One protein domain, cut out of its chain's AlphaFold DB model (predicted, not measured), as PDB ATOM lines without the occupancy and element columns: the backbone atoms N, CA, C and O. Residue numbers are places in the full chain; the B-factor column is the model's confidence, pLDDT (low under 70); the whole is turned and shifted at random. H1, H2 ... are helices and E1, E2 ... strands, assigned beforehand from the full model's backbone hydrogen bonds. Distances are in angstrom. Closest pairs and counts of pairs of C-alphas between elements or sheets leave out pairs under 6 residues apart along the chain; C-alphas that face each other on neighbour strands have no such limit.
ATOM      1  N   ASN A 309     158.774 216.447 196.822       88.12
ATOM      2  CA  ASN A 309     160.072 215.771 197.000       88.12
ATOM      3  C   ASN A 309     159.945 214.407 197.705       88.12
ATOM      4  O   ASN A 309     160.655 213.472 197.339       88.12
ATOM      5  N   GLN A 310     159.038 214.258 198.680       88.19
ATOM      6  CA  GLN A 310     158.799 212.961 199.323       88.19
ATOM      7  C   GLN A 310     158.128 211.974 198.362       88.19
ATOM      8  O   GLN A 310     158.564 210.832 198.265       88.19
ATOM      9  N   ILE A 311     157.127 212.435 197.607       88.88
ATOM     10  CA  ILE A 311     156.434 211.624 196.595       88.88
ATOM     11  C   ILE A 311     157.413 211.165 195.504       88.88
ATOM     12  O   ILE A 311     157.521 209.973 195.224       88.88
ATOM     13  N   ALA A 312     158.197 212.099 194.962       91.69
ATOM     14  CA  ALA A 312     159.241 211.828 193.984       91.69
ATOM     15  C   ALA A 312     160.274 210.815 194.506       91.69
ATOM     16  O   ALA A 312     160.633 209.894 193.786       91.69
ATOM     17  N   SER A 313     160.708 210.926 195.765       91.12
ATOM     18  CA  SER A 313     161.683 209.997 196.360       91.12
ATOM     19  C   SER A 313     161.164 208.559 196.443       91.12
ATOM     20  O   SER A 313     161.887 207.622 196.113       91.12
ATOM     21  N   VAL A 314     159.897 208.381 196.840       90.50
ATOM     22  CA  VAL A 314     159.242 207.062 196.895       90.50
ATOM     23  C   VAL A 314     159.105 206.463 195.491       90.50
ATOM     24  O   VAL A 314     159.437 205.297 195.290       90.50
ATOM     25  N   LEU A 315     158.676 207.262 194.505       92.19
ATOM     26  CA  LEU A 315     158.574 206.828 193.106       92.19
ATOM     27  C   LEU A 315     159.943 206.477 192.504       92.19
ATOM     28  O   LEU A 315     160.062 205.482 191.797       92.19
ATOM     29  N   TYR A 316     160.981 207.255 192.819       93.44
ATOM     30  CA  TYR A 316     162.348 207.017 192.363       93.44
ATOM     31  C   TYR A 316     162.889 205.677 192.880       93.44
ATOM     32  O   TYR A 316     163.354 204.864 192.085       93.44
ATOM     33  N   LYS A 317     162.739 205.400 194.187       91.69
ATOM     34  CA  LYS A 317     163.112 204.104 194.782       91.69
ATOM     35  C   LYS A 317     162.312 202.949 194.167       91.69
ATOM     36  O   LYS A 317     162.881 201.914 193.845       91.69
ATOM     37  N   PHE A 318     161.006 203.136 193.943       91.81
ATOM     38  CA  PHE A 318     160.181 202.124 193.277       91.81
ATOM     39  C   PHE A 318     160.710 201.780 191.874       91.81
ATOM     40  O   PHE A 318     160.806 200.597 191.550       91.81
ATOM     41  N   ILE A 319     161.089 202.792 191.081       92.62
ATOM     42  CA  ILE A 319     161.676 202.614 189.745       92.62
ATOM     43  C   ILE A 319     163.027 201.892 189.814       92.62
ATOM     44  O   ILE A 319     163.238 200.974 189.032       92.62
ATOM     45  N   GLU A 320     163.919 202.264 190.740       90.62
ATOM     46  CA  GLU A 320     165.231 201.606 190.888       90.62
ATOM     47  C   GLU A 320     165.130 200.138 191.346       90.62
ATOM     48  O   GLU A 320     165.938 199.318 190.921       90.62
ATOM     49  N   GLU A 321     164.159 199.791 192.200       89.50
ATOM     50  CA  GLU A 321     164.086 198.464 192.836       89.50
ATOM     51  C   GLU A 321     163.108 197.474 192.182       89.50
ATOM     52  O   GLU A 321     163.267 196.266 192.351       89.50
ATOM     53  N   ASN A 322     162.051 197.946 191.507       89.56
ATOM     54  CA  ASN A 322     160.930 197.088 191.080       89.56
ATOM     55  C   ASN A 322     160.713 197.060 189.557       89.56
ATOM     56  O   ASN A 322     159.866 196.292 189.100       89.56
ATOM     57  N   ILE A 323     161.443 197.856 188.765       91.31
ATOM     58  CA  ILE A 323     161.369 197.802 187.298       91.31
ATOM     59  C   ILE A 323     162.493 196.900 186.766       91.31
ATOM     60  O   ILE A 323     163.666 197.173 187.010       91.31
ATOM     61  N   PRO A 324     162.175 195.817 186.033       91.12
ATOM     62  CA  PRO A 324     163.195 194.956 185.449       91.12
ATOM     63  C   PRO A 324     164.022 195.653 184.365       91.12
ATOM     64  O   PRO A 324     163.498 196.405 183.539       91.12
ATOM     65  N   ASN A 325     165.296 195.266 184.262       91.94
ATOM     66  CA  ASN A 325     166.234 195.707 183.219       91.94
ATOM     67  C   ASN A 325     165.868 195.243 181.786       91.94
ATOM     68  O   ASN A 325     166.652 195.425 180.857       91.94
ATOM     69  N   THR A 326     164.700 194.632 181.590       92.38
ATOM     70  CA  THR A 326     164.112 194.320 180.279       92.38
ATOM     71  C   THR A 326     163.157 195.411 179.794       92.38
ATOM     72  O   THR A 326     162.948 195.542 178.589       92.38
ATOM     73  N   ILE A 327     162.588 196.220 180.696       92.56
ATOM     74  CA  ILE A 327     161.601 197.243 180.339       92.56
ATOM     75  C   ILE A 327     162.316 198.474 179.778       92.56
ATOM     76  O   ILE A 327     163.206 199.047 180.411       92.56
ATOM     77  N   THR A 328     161.911 198.891 178.578       94.06
ATOM     78  CA  THR A 328     162.446 200.062 177.861       94.06
ATOM     79  C   THR A 328     161.506 201.266 177.892       94.06
ATOM     80  O   THR A 328     161.967 202.400 177.755       94.06
ATOM     81  N   HIS A 329     160.206 201.044 178.104       93.69
ATOM     82  CA  HIS A 329     159.173 202.079 178.124       93.69
ATOM     83  C   HIS A 329     158.260 201.884 179.333       93.69
ATOM     84  O   HIS A 329     157.627 200.841 179.479       93.69
ATOM     85  N   LEU A 330     158.197 202.891 180.204       93.31
ATOM     86  CA  LEU A 330     157.292 202.923 181.352       93.31
ATOM     87  C   LEU A 330     156.156 203.914 181.083       93.31
ATOM     88  O   LEU A 330     156.417 205.069 180.754       93.31
ATOM     89  N   ILE A 331     154.907 203.498 181.293       93.69
ATOM     90  CA  ILE A 331     153.745 204.395 181.268       93.69
ATOM     91  C   ILE A 331     153.182 204.496 182.685       93.69
ATOM     92  O   ILE A 331     152.862 203.491 183.317       93.69
ATOM     93  N   THR A 332     153.044 205.720 183.181       92.00
ATOM     94  CA  THR A 332     152.483 206.038 184.496       92.00
ATOM     95  C   THR A 332     151.215 206.867 184.340       92.00
ATOM     96  O   THR A 332     151.130 207.738 183.473       92.00
ATOM     97  N   TYR A 333     150.226 206.602 185.192       90.25
ATOM     98  CA  TYR A 333     149.013 207.408 185.307       90.25
ATOM     99  C   TYR A 333     149.021 208.134 186.653       90.25
ATOM    100  O   TYR A 333     149.327 207.543 187.686       90.25
ATOM    101  N   SER A 334     148.733 209.433 186.639       87.31
ATOM    102  CA  SER A 334     148.760 210.307 187.815       87.31
ATOM    103  C   SER A 334     147.489 211.149 187.910       87.31
ATOM    104  O   SER A 334     146.841 211.453 186.903       87.31
ATOM    105  N   ASP A 335     147.149 211.570 189.125       84.62
ATOM    106  CA  ASP A 335     146.179 212.638 189.339       84.62
ATOM    107  C   ASP A 335     146.801 214.014 189.026       84.62
ATOM    108  O   ASP A 335     148.016 214.179 188.898       84.62
ATOM    109  N   THR A 336     145.959 215.038 188.914       82.44
ATOM    110  CA  THR A 336     146.394 216.419 188.655       82.44
ATOM    111  C   THR A 336     146.727 217.185 189.943       82.44
ATOM    112  O   THR A 336     146.541 218.401 190.007       82.44
ATOM    113  N   CYS A 337     147.172 216.504 191.008       82.44
ATOM    114  CA  CYS A 337     147.507 217.156 192.273       82.44
ATOM    115  C   CYS A 337     148.836 217.912 192.150       82.44
ATOM    116  O   CYS A 337     149.916 217.315 192.201       82.44
ATOM    117  N   SER A 338     148.763 219.238 191.996       82.50
ATOM    118  CA  SER A 338     149.929 220.116 191.820       82.50
ATOM    119  C   SER A 338     150.986 219.946 192.915       82.50
ATOM    120  O   SER A 338     152.175 219.879 192.618       82.50
ATOM    121  N   ASP A 339     150.579 219.817 194.178       79.81
ATOM    122  CA  ASP A 339     151.519 219.757 195.307       79.81
ATOM    123  C   ASP A 339     152.272 218.418 195.413       79.81
ATOM    124  O   ASP A 339     153.322 218.349 196.059       79.81
ATOM    125  N   GLN A 340     151.749 217.359 194.778       82.50
ATOM    126  CA  GLN A 340     152.247 215.986 194.902       82.50
ATOM    127  C   GLN A 340     152.808 215.451 193.583       82.50
ATOM    128  O   GLN A 340     154.018 215.258 193.499       82.50
ATOM    129  N   ASN A 341     151.970 215.297 192.553       84.88
ATOM    130  CA  ASN A 341     152.302 214.590 191.308       84.88
ATOM    131  C   ASN A 341     152.481 215.514 190.093       84.88
ATOM    132  O   ASN A 341     153.357 215.285 189.261       84.88
ATOM    133  N   HIS A 342     151.680 216.577 189.992       86.50
ATOM    134  CA  HIS A 342     151.661 217.480 188.840       86.50
ATOM    135  C   HIS A 342     152.589 218.695 189.066       86.50
ATOM    136  O   HIS A 342     152.163 219.850 189.175       86.50
ATOM    137  N   ASN A 343     153.895 218.433 189.188       88.56
ATOM    138  CA  ASN A 343     154.915 219.459 189.431       88.56
ATOM    139  C   ASN A 343     156.284 219.132 188.822       88.56
ATOM    140  O   ASN A 343     156.585 218.011 188.421       88.56
ATOM    141  N   MET A 344     157.147 220.152 188.822       88.88
ATOM    142  CA  MET A 344     158.505 220.073 188.287       88.88
ATOM    143  C   MET A 344     159.415 219.101 189.056       88.88
ATOM    144  O   MET A 344     160.296 218.515 188.445       88.88
ATOM    145  N   ASN A 345     159.231 218.900 190.366       90.62
ATOM    146  CA  ASN A 345     160.117 218.016 191.138       90.62
ATOM    147  C   ASN A 345     159.910 216.545 190.742       90.62
ATOM    148  O   ASN A 345     160.883 215.816 190.572       90.62
ATOM    149  N   VAL A 346     158.655 216.136 190.522       91.12
ATOM    150  CA  VAL A 346     158.314 214.811 189.977       91.12
ATOM    151  C   VAL A 346     158.785 214.666 188.527       91.12
ATOM    152  O   VAL A 346     159.372 213.643 188.187       91.12
ATOM    153  N   ALA A 347     158.637 215.702 187.694       92.12
ATOM    154  CA  ALA A 347     159.171 215.684 186.330       92.12
ATOM    155  C   ALA A 347     160.703 215.499 186.296       92.12
ATOM    156  O   ALA A 347     161.212 214.651 185.567       92.12
ATOM    157  N   LEU A 348     161.442 216.228 187.138       91.81
ATOM    158  CA  LEU A 348     162.895 216.087 187.279       91.81
ATOM    159  C   LEU A 348     163.301 214.699 187.776       91.81
ATOM    160  O   LEU A 348     164.276 214.135 187.285       91.81
ATOM    161  N   MET A 349     162.544 214.138 188.719       93.56
ATOM    162  CA  MET A 349     162.744 212.771 189.185       93.56
ATOM    163  C   MET A 349     162.593 211.762 188.045       93.56
ATOM    164  O   MET A 349     163.488 210.940 187.865       93.56
ATOM    165  N   PHE A 350     161.544 211.861 187.221       94.94
ATOM    166  CA  PHE A 350     161.381 210.972 186.068       94.94
ATOM    167  C   PHE A 350     162.497 211.142 185.031       94.94
ATOM    168  O   PHE A 350     162.986 210.143 184.507       94.94
ATOM    169  N   MET A 351     162.975 212.365 184.775       92.62
ATOM    170  CA  MET A 351     164.138 212.595 183.903       92.62
ATOM    171  C   MET A 351     165.404 211.906 184.438       92.62
ATOM    172  O   MET A 351     166.128 211.266 183.678       92.62
ATOM    173  N   LEU A 352     165.660 211.997 185.749       91.62
ATOM    174  CA  LEU A 352     166.808 211.356 186.403       91.62
ATOM    175  C   LEU A 352     166.681 209.830 186.424       91.62
ATOM    176  O   LEU A 352     167.662 209.140 186.153       91.62
ATOM    177  N   ALA A 353     165.487 209.310 186.707       92.81
ATOM    178  CA  ALA A 353     165.191 207.883 186.676       92.81
ATOM    179  C   ALA A 353     165.388 207.314 185.263       92.81
ATOM    180  O   ALA A 353     166.097 206.325 185.095       92.81
ATOM    181  N   THR A 354     164.867 208.000 184.236       93.44
ATOM    182  CA  THR A 354     165.085 207.641 182.824       93.44
ATOM    183  C   THR A 354     166.574 207.636 182.491       93.44
ATOM    184  O   THR A 354     167.057 206.698 181.867       93.44
ATOM    185  N   GLN A 355     167.338 208.644 182.929       90.94
ATOM    186  CA  GLN A 355     168.775 208.714 182.663       90.94
ATOM    187  C   GLN A 355     169.555 207.573 183.341       90.94
ATOM    188  O   GLN A 355     170.357 206.922 182.669       90.94
ATOM    189  N   LYS A 356     169.329 207.335 184.641       89.94
ATOM    190  CA  LYS A 356     170.114 206.401 185.469       89.94
ATOM    191  C   LYS A 356     169.744 204.929 185.295       89.94
ATOM    192  O   LYS A 356     170.631 204.086 185.395       89.94
ATOM    193  N   HIS A 357     168.480 204.605 185.035       91.31
ATOM    194  CA  HIS A 357     168.052 203.218 184.855       91.31
ATOM    195  C   HIS A 357     168.688 202.622 183.582       91.31
ATOM    196  O   HIS A 357     168.660 203.277 182.535       91.31
ATOM    197  N   PRO A 358     169.245 201.397 183.606       91.00
ATOM    198  CA  PRO A 358     170.024 200.870 182.482       91.00
ATOM    199  C   PRO A 358     169.191 200.710 181.199       91.00
ATOM    200  O   PRO A 358     169.607 201.174 180.139       91.00
ATOM    201  N   SER A 359     167.996 200.116 181.293       93.12
ATOM    202  CA  SER A 359     167.154 199.783 180.132       93.12
ATOM    203  C   SER A 359     166.130 200.844 179.714       93.12
ATOM    204  O   SER A 359     165.914 201.009 178.513       93.12
ATOM    205  N   LEU A 360     165.506 201.562 180.661       93.50
ATOM    206  CA  LEU A 360     164.449 202.542 180.376       93.50
ATOM    207  C   LEU A 360     164.962 203.648 179.450       93.50
ATOM    208  O   LEU A 360     165.856 204.413 179.810       93.50
ATOM    209  N   GLN A 361     164.369 203.730 178.264       93.94
ATOM    210  CA  GLN A 361     164.621 204.766 177.265       93.94
ATOM    211  C   GLN A 361     163.606 205.902 177.365       93.94
ATOM    212  O   GLN A 361     163.982 207.057 177.169       93.94
ATOM    213  N   ILE A 362     162.345 205.559 177.662       94.69
ATOM    214  CA  ILE A 362     161.203 206.476 177.682       94.69
ATOM    215  C   ILE A 362     160.381 206.252 178.956       94.69
ATOM    216  O   ILE A 362     160.035 205.116 179.293       94.69
ATOM    217  N   ILE A 363     159.999 207.338 179.628       96.62
ATOM    218  CA  ILE A 363     158.929 207.343 180.629       96.62
ATOM    219  C   ILE A 363     157.827 208.304 180.170       96.62
ATOM    220  O   ILE A 363     158.080 209.483 179.929       96.62
ATOM    221  N   ASP A 364     156.595 207.809 180.084       94.75
ATOM    222  CA  ASP A 364     155.392 208.601 179.837       94.75
ATOM    223  C   ASP A 364     154.610 208.792 181.143       94.75
ATOM    224  O   ASP A 364     154.209 207.824 181.787       94.75
ATOM    225  N   GLN A 365     154.346 210.040 181.523       94.50
ATOM    226  CA  GLN A 365     153.444 210.402 182.615       94.50
ATOM    227  C   GLN A 365     152.162 211.008 182.044       94.50
ATOM    228  O   GLN A 365     152.156 212.129 181.530       94.50
ATOM    229  N   LYS A 366     151.068 210.252 182.142       92.06
ATOM    230  CA  LYS A 366     149.724 210.633 181.699       92.06
ATOM    231  C   LYS A 366     148.900 211.106 182.900       92.06
ATOM    232  O   LYS A 366     148.851 210.440 183.933       92.06
ATOM    233  N   PHE A 367     148.227 212.243 182.771       89.00
ATOM    234  CA  PHE A 367     147.361 212.808 183.805       89.00
ATOM    235  C   PHE A 367     145.890 212.554 183.483       89.00
ATOM    236  O   PHE A 367     145.436 212.776 182.357       89.00
ATOM    237  N   LEU A 368     145.136 212.097 184.482       80.94
ATOM    238  CA  LEU A 368     143.689 211.914 184.364       80.94
ATOM    239  C   LEU A 368     142.948 213.260 184.343       80.94
ATOM    240  O   LEU A 368     143.415 214.261 184.878       80.94
ATOM    241  N   VAL A 369     141.760 213.283 183.736       72.81
ATOM    242  CA  VAL A 369     140.932 214.497 183.675       72.81
ATOM    243  C   VAL A 369     140.381 214.821 185.076       72.81
ATOM    244  O   VAL A 369     139.778 213.940 185.696       72.81
ATOM    245  N   PRO A 370     140.527 216.067 185.581       64.38
ATOM    246  CA  PRO A 370     139.978 216.469 186.876       64.38
ATOM    247  C   PRO A 370     138.480 216.158 186.991       64.38
ATOM    248  O   PRO A 370     137.704 216.485 186.095       64.38
ATOM    249  N   GLY A 371     138.072 215.527 188.095       58.81
ATOM    250  CA  GLY A 371     136.695 215.056 188.309       58.81
ATOM    251  C   GLY A 371     136.419 213.622 187.835       58.81
ATOM    252  O   GLY A 371     135.413 213.046 188.238       58.81
ATOM    253  N   HIS A 372     137.330 213.013 187.069       63.94
ATOM    254  CA  HIS A 372     137.285 211.603 186.648       63.94
ATOM    255  C   HIS A 372     138.538 210.833 187.112       63.94
ATOM    256  O   HIS A 372     139.083 209.990 186.406       63.94
ATOM    257  N   THR A 373     139.019 211.149 188.315       62.81
ATOM    258  CA  THR A 373     140.295 210.686 188.877       62.81
ATOM    259  C   THR A 373     140.113 209.507 189.840       62.81
ATOM    260  O   THR A 373     140.534 209.595 190.986       62.81
ATOM    261  N   GLN A 374     139.444 208.427 189.424       68.94
ATOM    262  CA  GLN A 374     139.345 207.216 190.253       68.94
ATOM    263  C   GLN A 374     140.575 206.329 190.020       68.94
ATOM    264  O   GLN A 374     140.601 205.550 189.067       68.94
ATOM    265  N   LEU A 375     141.594 206.445 190.875       76.31
ATOM    266  CA  LEU A 375     142.807 205.626 190.798       76.31
ATOM    267  C   LEU A 375     142.717 204.380 191.696       76.31
ATOM    268  O   LEU A 375     141.965 204.330 192.676       76.31
ATOM    269  N   GLU A 376     143.524 203.356 191.393       78.31
ATOM    270  CA  GLU A 376     143.629 202.169 192.257       78.31
ATOM    271  C   GLU A 376     144.149 202.538 193.661       78.31
ATOM    272  O   GLU A 376     143.658 201.999 194.656       78.31
ATOM    273  N   CYS A 377     145.054 203.522 193.768       78.81
ATOM    274  CA  CYS A 377     145.597 203.981 195.049       78.81
ATOM    275  C   CYS A 377     144.526 204.552 195.991       78.81
ATOM    276  O   CYS A 377     144.567 204.265 197.186       78.81
ATOM    277  N   ASP A 378     143.526 205.270 195.469       82.25
ATOM    278  CA  ASP A 378     142.417 205.806 196.275       82.25
ATOM    279  C   ASP A 378     141.591 204.671 196.889       82.25
ATOM    280  O   ASP A 378     141.123 204.749 198.028       82.25
ATOM    281  N   SER A 379     141.448 203.573 196.139       83.19
ATOM    282  CA  SER A 379     140.749 202.373 196.594       83.19
ATOM    283  C   SER A 379     141.516 201.650 197.702       83.19
ATOM    284  O   SER A 379     140.889 201.084 198.597       83.19
ATOM    285  N   ASP A 380     142.851 201.671 197.678       84.56
ATOM    286  CA  ASP A 380     143.687 201.103 198.740       84.56
ATOM    287  C   ASP A 380     143.760 202.012 199.974       84.56
ATOM    288  O   ASP A 380     143.596 201.528 201.096       84.56
ATOM    289  N   HIS A 381     143.868 203.333 199.801       84.56
ATOM    290  CA  HIS A 381     143.763 204.291 200.908       84.56
ATOM    291  C   HIS A 381     142.406 204.190 201.614       84.56
ATOM    292  O   HIS A 381     142.363 204.128 202.843       84.56
ATOM    293  N   LYS A 425     165.324 212.282 198.812       85.38
ATOM    294  CA  LYS A 425     166.190 213.159 198.015       85.38
ATOM    295  C   LYS A 425     165.487 214.477 197.661       85.38
ATOM    296  O   LYS A 425     164.263 214.560 197.545       85.38
ATOM    297  N   SER A 426     166.274 215.538 197.469       85.12
ATOM    298  CA  SER A 426     165.771 216.863 197.081       85.12
ATOM    299  C   SER A 426     165.993 217.110 195.590       85.12
ATOM    300  O   SER A 426     167.097 217.442 195.169       85.12
ATOM    301  N   PHE A 427     164.939 216.980 194.782       82.81
ATOM    302  CA  PHE A 427     165.018 217.145 193.322       82.81
ATOM    303  C   PHE A 427     165.023 218.615 192.871       82.81
ATOM    304  O   PHE A 427     165.407 218.933 191.747       82.81
ATOM    305  N   SER A 428     164.648 219.545 193.752       75.75
ATOM    306  CA  SER A 428     164.632 220.981 193.453       75.75
ATOM    307  C   SER A 428     166.027 221.603 193.275       75.75
ATOM    308  O   SER A 428     166.137 222.667 192.668       75.75
ATOM    309  N   SER A 429     167.095 220.951 193.753       72.00
ATOM    310  CA  SER A 429     168.496 221.387 193.575       72.00
ATOM    311  C   SER A 429     168.915 221.481 192.099       72.00
ATOM    312  O   SER A 429     169.701 222.347 191.712       72.00
ATOM    313  N   PHE A 430     168.327 220.658 191.229       72.44
ATOM    314  CA  PHE A 430     168.588 220.694 189.790       72.44
ATOM    315  C   PHE A 430     168.119 221.999 189.121       72.44
ATOM    316  O   PHE A 430     168.700 222.408 188.114       72.44
ATOM    317  N   LEU A 431     167.120 222.688 189.696       72.62
ATOM    318  CA  LEU A 431     166.612 223.982 189.211       72.62
ATOM    319  C   LEU A 431     167.469 225.180 189.643       72.62
ATOM    320  O   LEU A 431     167.395 226.237 189.016       72.62
ATOM    321  N   SER A 432     168.264 225.052 190.708       66.88
ATOM    322  CA  SER A 432     169.284 226.053 191.047       66.88
ATOM    323  C   SER A 432     170.574 225.819 190.255       66.88
ATOM    324  O   SER A 432     171.200 226.791 189.827       66.88
ATOM    325  N   GLY A 433     170.925 224.555 189.994       73.94
ATOM    326  CA  GLY A 433     172.098 224.130 189.228       73.94
ATOM    327  C   GLY A 433     171.970 224.308 187.700       73.94
ATOM    328  O   GLY A 433     171.974 225.443 187.229       73.94
ATOM    329  N   PRO A 434     171.934 223.238 186.886       75.94
ATOM    330  CA  PRO A 434     172.054 223.330 185.423       75.94
ATOM    331  C   PRO A 434     170.730 223.518 184.663       75.94
ATOM    332  O   PRO A 434     170.760 223.794 183.461       75.94
ATOM    333  N   LEU A 435     169.577 223.385 185.324       84.94
ATOM    334  CA  LEU A 435     168.256 223.566 184.714       84.94
ATOM    335  C   LEU A 435     167.595 224.871 185.190       84.94
ATOM    336  O   LEU A 435     167.974 225.438 186.209       84.94
ATOM    337  N   VAL A 436     166.608 225.363 184.440       84.00
ATOM    338  CA  VAL A 436     165.765 226.526 184.761       84.00
ATOM    339  C   VAL A 436     164.323 226.210 184.399       84.00
ATOM    340  O   VAL A 436     164.029 225.755 183.294       84.00
ATOM    341  N   LYS A 437     163.394 226.533 185.303       83.62
ATOM    342  CA  LYS A 437     161.960 226.488 185.007       83.62
ATOM    343  C   LYS A 437     161.615 227.532 183.940       83.62
ATOM    344  O   LYS A 437     161.696 228.730 184.202       83.62
ATOM    345  N   ARG A 438     161.185 227.081 182.759       82.69
ATOM    346  CA  ARG A 438     160.665 227.950 181.692       82.69
ATOM    347  C   ARG A 438     159.138 227.872 181.607       82.69
ATOM    348  O   ARG A 438     158.530 226.851 181.922       82.69
ATOM    349  N   ASN A 439     158.536 228.973 181.161       82.94
ATOM    350  CA  ASN A 439     157.097 229.097 180.881       82.94
ATOM    351  C   ASN A 439     156.810 229.190 179.368       82.94
ATOM    352  O   ASN A 439     155.689 229.500 178.969       82.94
ATOM    353  N   VAL A 440     157.835 228.960 178.542       85.62
ATOM    354  CA  VAL A 440     157.775 228.928 177.079       85.62
ATOM    355  C   VAL A 440     158.471 227.673 176.566       85.62
ATOM    356  O   VAL A 440     159.399 227.183 177.214       85.62
ATOM    357  N   ASP A 441     158.014 227.160 175.430       87.31
ATOM    358  CA  ASP A 441     158.604 226.000 174.762       87.31
ATOM    359  C   ASP A 441     159.743 226.392 173.799       87.31
ATOM    360  O   ASP A 441     160.153 227.555 173.728       87.31
ATOM    361  N   VAL A 442     160.285 225.413 173.066       86.06
ATOM    362  CA  VAL A 442     161.339 225.641 172.057       86.06
ATOM    363  C   VAL A 442     160.880 226.595 170.938       86.06
ATOM    364  O   VAL A 442     161.692 227.373 170.435       86.06
ATOM    365  N   ASN A 443     159.582 226.620 170.619       85.75
ATOM    366  CA  ASN A 443     158.984 227.499 169.607       85.75
ATOM    367  C   ASN A 443     158.650 228.905 170.152       85.75
ATOM    368  O   ASN A 443     158.103 229.733 169.425       85.75
ATOM    369  N   LYS A 444     159.016 229.202 171.411       84.56
ATOM    370  CA  LYS A 444     158.719 230.443 172.157       84.56
ATOM    371  C   LYS A 444     157.232 230.665 172.457       84.56
ATOM    372  O   LYS A 444     156.848 231.754 172.888       84.56
ATOM    373  N   GLU A 445     156.397 229.647 172.299       86.50
ATOM    374  CA  GLU A 445     154.992 229.711 172.679       86.50
ATOM    375  C   GLU A 445     154.811 229.497 174.188       86.50
ATOM    376  O   GLU A 445     155.564 228.767 174.834       86.50
ATOM    377  N   LYS A 446     153.771 230.109 174.765       89.12
ATOM    378  CA  LYS A 446     153.472 230.029 176.201       89.12
ATOM    379  C   LYS A 446     152.944 228.646 176.598       89.12
ATOM    380  O   LYS A 446     151.931 228.186 176.075       89.12
ATOM    381  N   ILE A 447     153.563 228.037 177.608       88.50
ATOM    382  CA  ILE A 447     153.132 226.754 178.179       88.50
ATOM    383  C   ILE A 447     152.124 226.996 179.304       88.50
ATOM    384  O   ILE A 447     152.418 227.708 180.268       88.50
ATOM    385  N   ASN A 448     150.953 226.358 179.226       86.31
ATOM    386  CA  ASN A 448     150.043 226.258 180.365       86.31
ATOM    387  C   ASN A 448     150.226 224.906 181.061       86.31
ATOM    388  O   ASN A 448     149.595 223.922 180.687       86.31
ATOM    389  N   TRP A 449     151.079 224.883 182.087       83.88
ATOM    390  CA  TRP A 449     151.397 223.674 182.850       83.88
ATOM    391  C   TRP A 449     150.151 222.907 183.307       83.88
ATOM    392  O   TRP A 449     150.097 221.706 183.108       83.88
ATOM    393  N   LEU A 450     149.132 223.587 183.846       82.75
ATOM    394  CA  LEU A 450     147.918 222.952 184.389       82.75
ATOM    395  C   LEU A 450     147.031 222.263 183.335       82.75
ATOM    396  O   LEU A 450     146.103 221.551 183.703       82.75
ATOM    397  N   MET A 451     147.277 222.501 182.043       85.25
ATOM    398  CA  MET A 451     146.552 221.861 180.941       85.25
ATOM    399  C   MET A 451     147.302 220.661 180.352       85.25
ATOM    400  O   MET A 451     146.767 219.995 179.465       85.25
ATOM    401  N   ILE A 452     148.544 220.402 180.775       89.19
ATOM    402  CA  ILE A 452     149.337 219.286 180.254       89.19
ATOM    403  C   ILE A 452     148.691 217.975 180.704       89.19
ATOM    404  O   ILE A 452     148.482 217.748 181.891       89.19
ATOM    405  N   LYS A 453     148.388 217.097 179.742       89.88
ATOM    406  CA  LYS A 453     147.817 215.768 180.012       89.88
ATOM    407  C   LYS A 453     148.825 214.642 179.843       89.88
ATOM    408  O   LYS A 453     148.587 213.545 180.328       89.88
ATOM    409  N   TRP A 454     149.936 214.898 179.162       92.94
ATOM    410  CA  TRP A 454     150.965 213.901 178.904       92.94
ATOM    411  C   TRP A 454     152.331 214.594 178.905       92.94
ATOM    412  O   TRP A 454     152.556 215.517 178.119       92.94
ATOM    413  N   LEU A 455     153.220 214.153 179.796       94.62
ATOM    414  CA  LEU A 455     154.653 214.459 179.810       94.62
ATOM    415  C   LEU A 455     155.436 213.214 179.381       94.62
ATOM    416  O   LEU A 455     155.113 212.112 179.814       94.62
ATOM    417  N   ARG A 456     156.450 213.389 178.537       95.62
ATOM    418  CA  ARG A 456     157.349 212.335 178.066       95.62
ATOM    419  C   ARG A 456     158.793 212.710 178.380       95.62
ATOM    420  O   ARG A 456     159.228 213.836 178.116       95.62
ATOM    421  N   TYR A 457     159.515 211.751 178.941       95.44
ATOM    422  CA  TYR A 457     160.904 211.866 179.360       95.44
ATOM    423  C   TYR A 457     161.731 210.827 178.609       95.44
ATOM    424  O   TYR A 457     161.471 209.633 178.737       95.44
ATOM    425  N   ASP A 458     162.729 211.284 177.857       93.06
ATOM    426  CA  ASP A 458     163.671 210.424 177.139       93.06
ATOM    427  C   ASP A 458     165.045 210.445 177.841       93.06
ATOM    428  O   ASP A 458     165.292 211.263 178.732       93.06
ATOM    429  N   LYS A 459     166.009 209.635 177.377       90.88
ATOM    430  CA  LYS A 459     167.427 209.705 177.809       90.88
ATOM    431  C   LYS A 459     168.080 211.099 177.685       90.88
ATOM    432  O   LYS A 459     169.144 211.325 178.264       90.88
ATOM    433  N   GLN A 460     167.494 212.034 176.931       88.31
ATOM    434  CA  GLN A 460     168.021 213.391 176.743       88.31
ATOM    435  C   GLN A 460     167.756 214.287 177.965       88.31
ATOM    436  O   GLN A 460     166.811 215.077 177.997       88.31
ATOM    437  N   PHE A 461     168.631 214.195 178.969       87.56
ATOM    438  CA  PHE A 461     168.495 214.983 180.191       87.56
ATOM    439  C   PHE A 461     168.419 216.498 179.922       87.56
ATOM    440  O   PHE A 461     169.226 217.081 179.194       87.56
ATOM    441  N   GLY A 462     167.437 217.142 180.551       85.56
ATOM    442  CA  GLY A 462     167.146 218.569 180.410       85.56
ATOM    443  C   GLY A 462     166.080 218.920 179.366       85.56
ATOM    444  O   GLY A 462     165.658 220.072 179.342       85.56
ATOM    445  N   ILE A 463     165.607 217.971 178.552       90.38
ATOM    446  CA  ILE A 463     164.478 218.171 177.629       90.38
ATOM    447  C   ILE A 463     163.277 217.355 178.119       90.38
ATOM    448  O   ILE A 463     163.423 216.204 178.519       90.38
ATOM    449  N   VAL A 464     162.088 217.958 178.087       93.12
ATOM    450  CA  VAL A 464     160.812 217.297 178.391       93.12
ATOM    451  C   VAL A 464     159.868 217.497 177.215       93.12
ATOM    452  O   VAL A 464     159.667 218.622 176.760       93.12
ATOM    453  N   GLN A 465     159.279 216.417 176.717       94.44
ATOM    454  CA  GLN A 465     158.229 216.479 175.706       94.44
ATOM    455  C   GLN A 465     156.862 216.555 176.400       94.44
ATOM    456  O   GLN A 465     156.659 215.951 177.452       94.44
ATOM    457  N   PHE A 466     155.910 217.308 175.854       94.62
ATOM    458  CA  PHE A 466     154.590 217.482 176.462       94.62
ATOM    459  C   PHE A 466     153.475 217.662 175.430       94.62
ATOM    460  O   PHE A 466     153.706 218.150 174.324       94.62
ATOM    461  N   LYS A 467     152.240 217.319 175.814       93.12
ATOM    462  CA  LYS A 467     151.029 217.657 175.050       93.12
ATOM    463  C   LYS A 467     149.784 217.831 175.927       93.12
ATOM    464  O   LYS A 467     149.717 217.389 177.076       93.12
ATOM    465  N   TYR A 468     148.795 218.525 175.366       90.44
ATOM    466  CA  TYR A 468     147.536 218.899 176.029       90.44
ATOM    467  C   TYR A 468     146.388 217.893 175.798       90.44
ATOM    468  O   TYR A 468     145.297 218.061 176.348       90.44
ATOM    469  N   SER A 469     146.623 216.840 175.005       87.56
ATOM    470  CA  SER A 469     145.685 215.728 174.817       87.56
ATOM    471  C   SER A 469     146.296 214.382 175.203       87.56
ATOM    472  O   SER A 469     147.511 214.255 175.350       87.56
ATOM    473  N   LEU A 470     145.429 213.386 175.383       85.56
ATOM    474  CA  LEU A 470     145.817 211.984 175.544       85.56
ATOM    475  C   LEU A 470     145.831 211.230 174.202       85.56
ATOM    476  O   LEU A 470     146.359 210.124 174.159       85.56
ATOM    477  N   ASP A 471     145.307 211.830 173.127       83.44
ATOM    478  CA  ASP A 471     145.230 211.226 171.789       83.44
ATOM    479  C   ASP A 471     146.630 210.942 171.239       83.44
ATOM    480  O   ASP A 471     147.505 211.815 171.280       83.44
ATOM    481  N   GLU A 472     146.862 209.742 170.715       85.12
ATOM    482  CA  GLU A 472     148.204 209.294 170.328       85.12
ATOM    483  C   GLU A 472     148.749 210.073 169.122       85.12
ATOM    484  O   GLU A 472     149.890 210.534 169.184       85.12
ATOM    485  N   ASP A 473     147.892 210.368 168.139       86.12
ATOM    486  CA  ASP A 473     148.208 211.120 166.913       86.12
ATOM    487  C   ASP A 473     148.594 212.589 167.151       86.12
ATOM    488  O   ASP A 473     149.167 213.241 166.277       86.12
ATOM    489  N   THR A 474     148.275 213.153 168.324       87.88
ATOM    490  CA  THR A 474     148.607 214.558 168.603       87.88
ATOM    491  C   THR A 474     150.114 214.723 168.851       87.88
ATOM    492  O   THR A 474     150.663 214.067 169.750       87.88
ATOM    493  N   PRO A 475     150.804 215.601 168.089       91.50
ATOM    494  CA  PRO A 475     152.253 215.730 168.156       91.50
ATOM    495  C   PRO A 475     152.705 216.335 169.488       91.50
ATOM    496  O   PRO A 475     152.051 217.209 170.064       91.50
ATOM    497  N   PHE A 476     153.863 215.882 169.965       92.94
ATOM    498  CA  PHE A 476     154.495 216.434 171.158       92.94
ATOM    499  C   PHE A 476     155.152 217.787 170.874       92.94
ATOM    500  O   PHE A 476     155.720 218.025 169.809       92.94
ATOM    501  N   ARG A 477     155.120 218.661 171.880       93.19
ATOM    502  CA  ARG A 477     155.896 219.901 171.944       93.19
ATOM    503  C   ARG A 477     157.079 219.701 172.880       93.19
ATOM    504  O   ARG A 477     156.971 218.967 173.857       93.19
ATOM    505  N   SER A 478     158.190 220.380 172.614       93.00
ATOM    506  CA  SER A 478     159.424 220.214 173.388       93.00
ATOM    507  C   SER A 478     159.700 221.413 174.288       93.00
ATOM    508  O   SER A 478     159.698 222.562 173.846       93.00
ATOM    509  N   LEU A 479     159.990 221.134 175.553       90.69
ATOM    510  CA  LEU A 479     160.410 222.083 176.572       90.69
ATOM    511  C   LEU A 479     161.875 221.817 176.935       90.69
ATOM    512  O   LEU A 479     162.198 220.820 177.578       90.69
ATOM    513  N   ASP A 480     162.763 222.726 176.540       90.06
ATOM    514  CA  ASP A 480     164.172 222.694 176.936       90.06
ATOM    515  C   ASP A 480     164.360 223.442 178.264       90.06
ATOM    516  O   ASP A 480     164.211 224.664 178.327       90.06
ATOM    517  N   LEU A 481     164.677 222.709 179.330       88.06
ATOM    518  CA  LEU A 481     164.931 223.240 180.671       88.06
ATOM    519  C   LEU A 481     166.402 223.606 180.896       88.06
ATOM    520  O   LEU A 481     166.715 224.198 181.927       88.06
TER     521      LEU A 481
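Overview. This is residues 309 to 381 and 425 to 481 of the 496 residues of an uncharacterized protein of Aphis craccivora (UniProt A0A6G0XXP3). A twisted five-stranded sheet forms a wall with helix H2 over one face, and H1 packs side by side with H2, off the sheet. Short helix H3, residues 376 to 381, sticks out, while unnamed residues 433 to 453 loop past the E5 edge. The printed part has 130 residues, in the order H1 E1 H2 E2 H3 H4 E3 E4 E5; the sheet, E1 E2 E3 E4 E5, is mixed. The class is mixed, helices and strands, with 63 residues, under half, in named elements; the whole is compact, radius of gyration of the C-alphas 14.4 A, spanning 40 by 35 by 29 A.

Along the chain. The strands are E1, residues 329 to 334, and E2, 362 to 367, each 16.4 A long, E3, 454 to 458, E4, 463 to 467, and E5, 477 to 480. H2, 344 to 356, measures 18.2 A, and H1, 309 to 322, 19.6 A from C-alpha 309 at (160.072, 215.771, 197.000). H3 is 376 to 381 and H4 429 to 432; C-alpha 480 ends E5 at (164.172, 222.694, 176.936).

Arrangement. E1 and E2 are parallel, with N 332 and O 364 2.8 A apart; E1, H2, E2 form a strand-helix-strand unit, a right-handed crossover between parallel neighbours. E2 and E3 are antiparallel, with N 365 and O 455 at 2.8 A. E3 E4 E5 form a meander, successive antiparallel neighbours, with N 456 and O 465 at 2.8 A and N 466 and O 477 at 2.8 A. H2 is on the sheet at a height of 8.5 A, with C-alphas Met 351 and Tyr 457 closest at 5.6 A. H1 touches H2, closest C-alphas Ala 312 and Val 346 at 5.1 A, at a shallow tilt of 24 degrees, the same way. H4 is close to H2 but not clearly touching: C-alphas Leu 348 and Phe 430, the closest, are 7.7 A apart. H3 and H1 are apart. In H1, H2 and H3 every O i to N i+4 pair is within hydrogen-bond range; H4 is too short for one.

Size, cuts and confidence. The C-alphas farthest apart, Asp 380 and Lys 444, are 42.3 A apart. Residues 382 to 424 are not printed, a gap of 24.3 A between C-alphas 381 and 425. The link H4 to E3 is long, 21 residues. Residues 370 to 374 and 432 have pLDDT under 70.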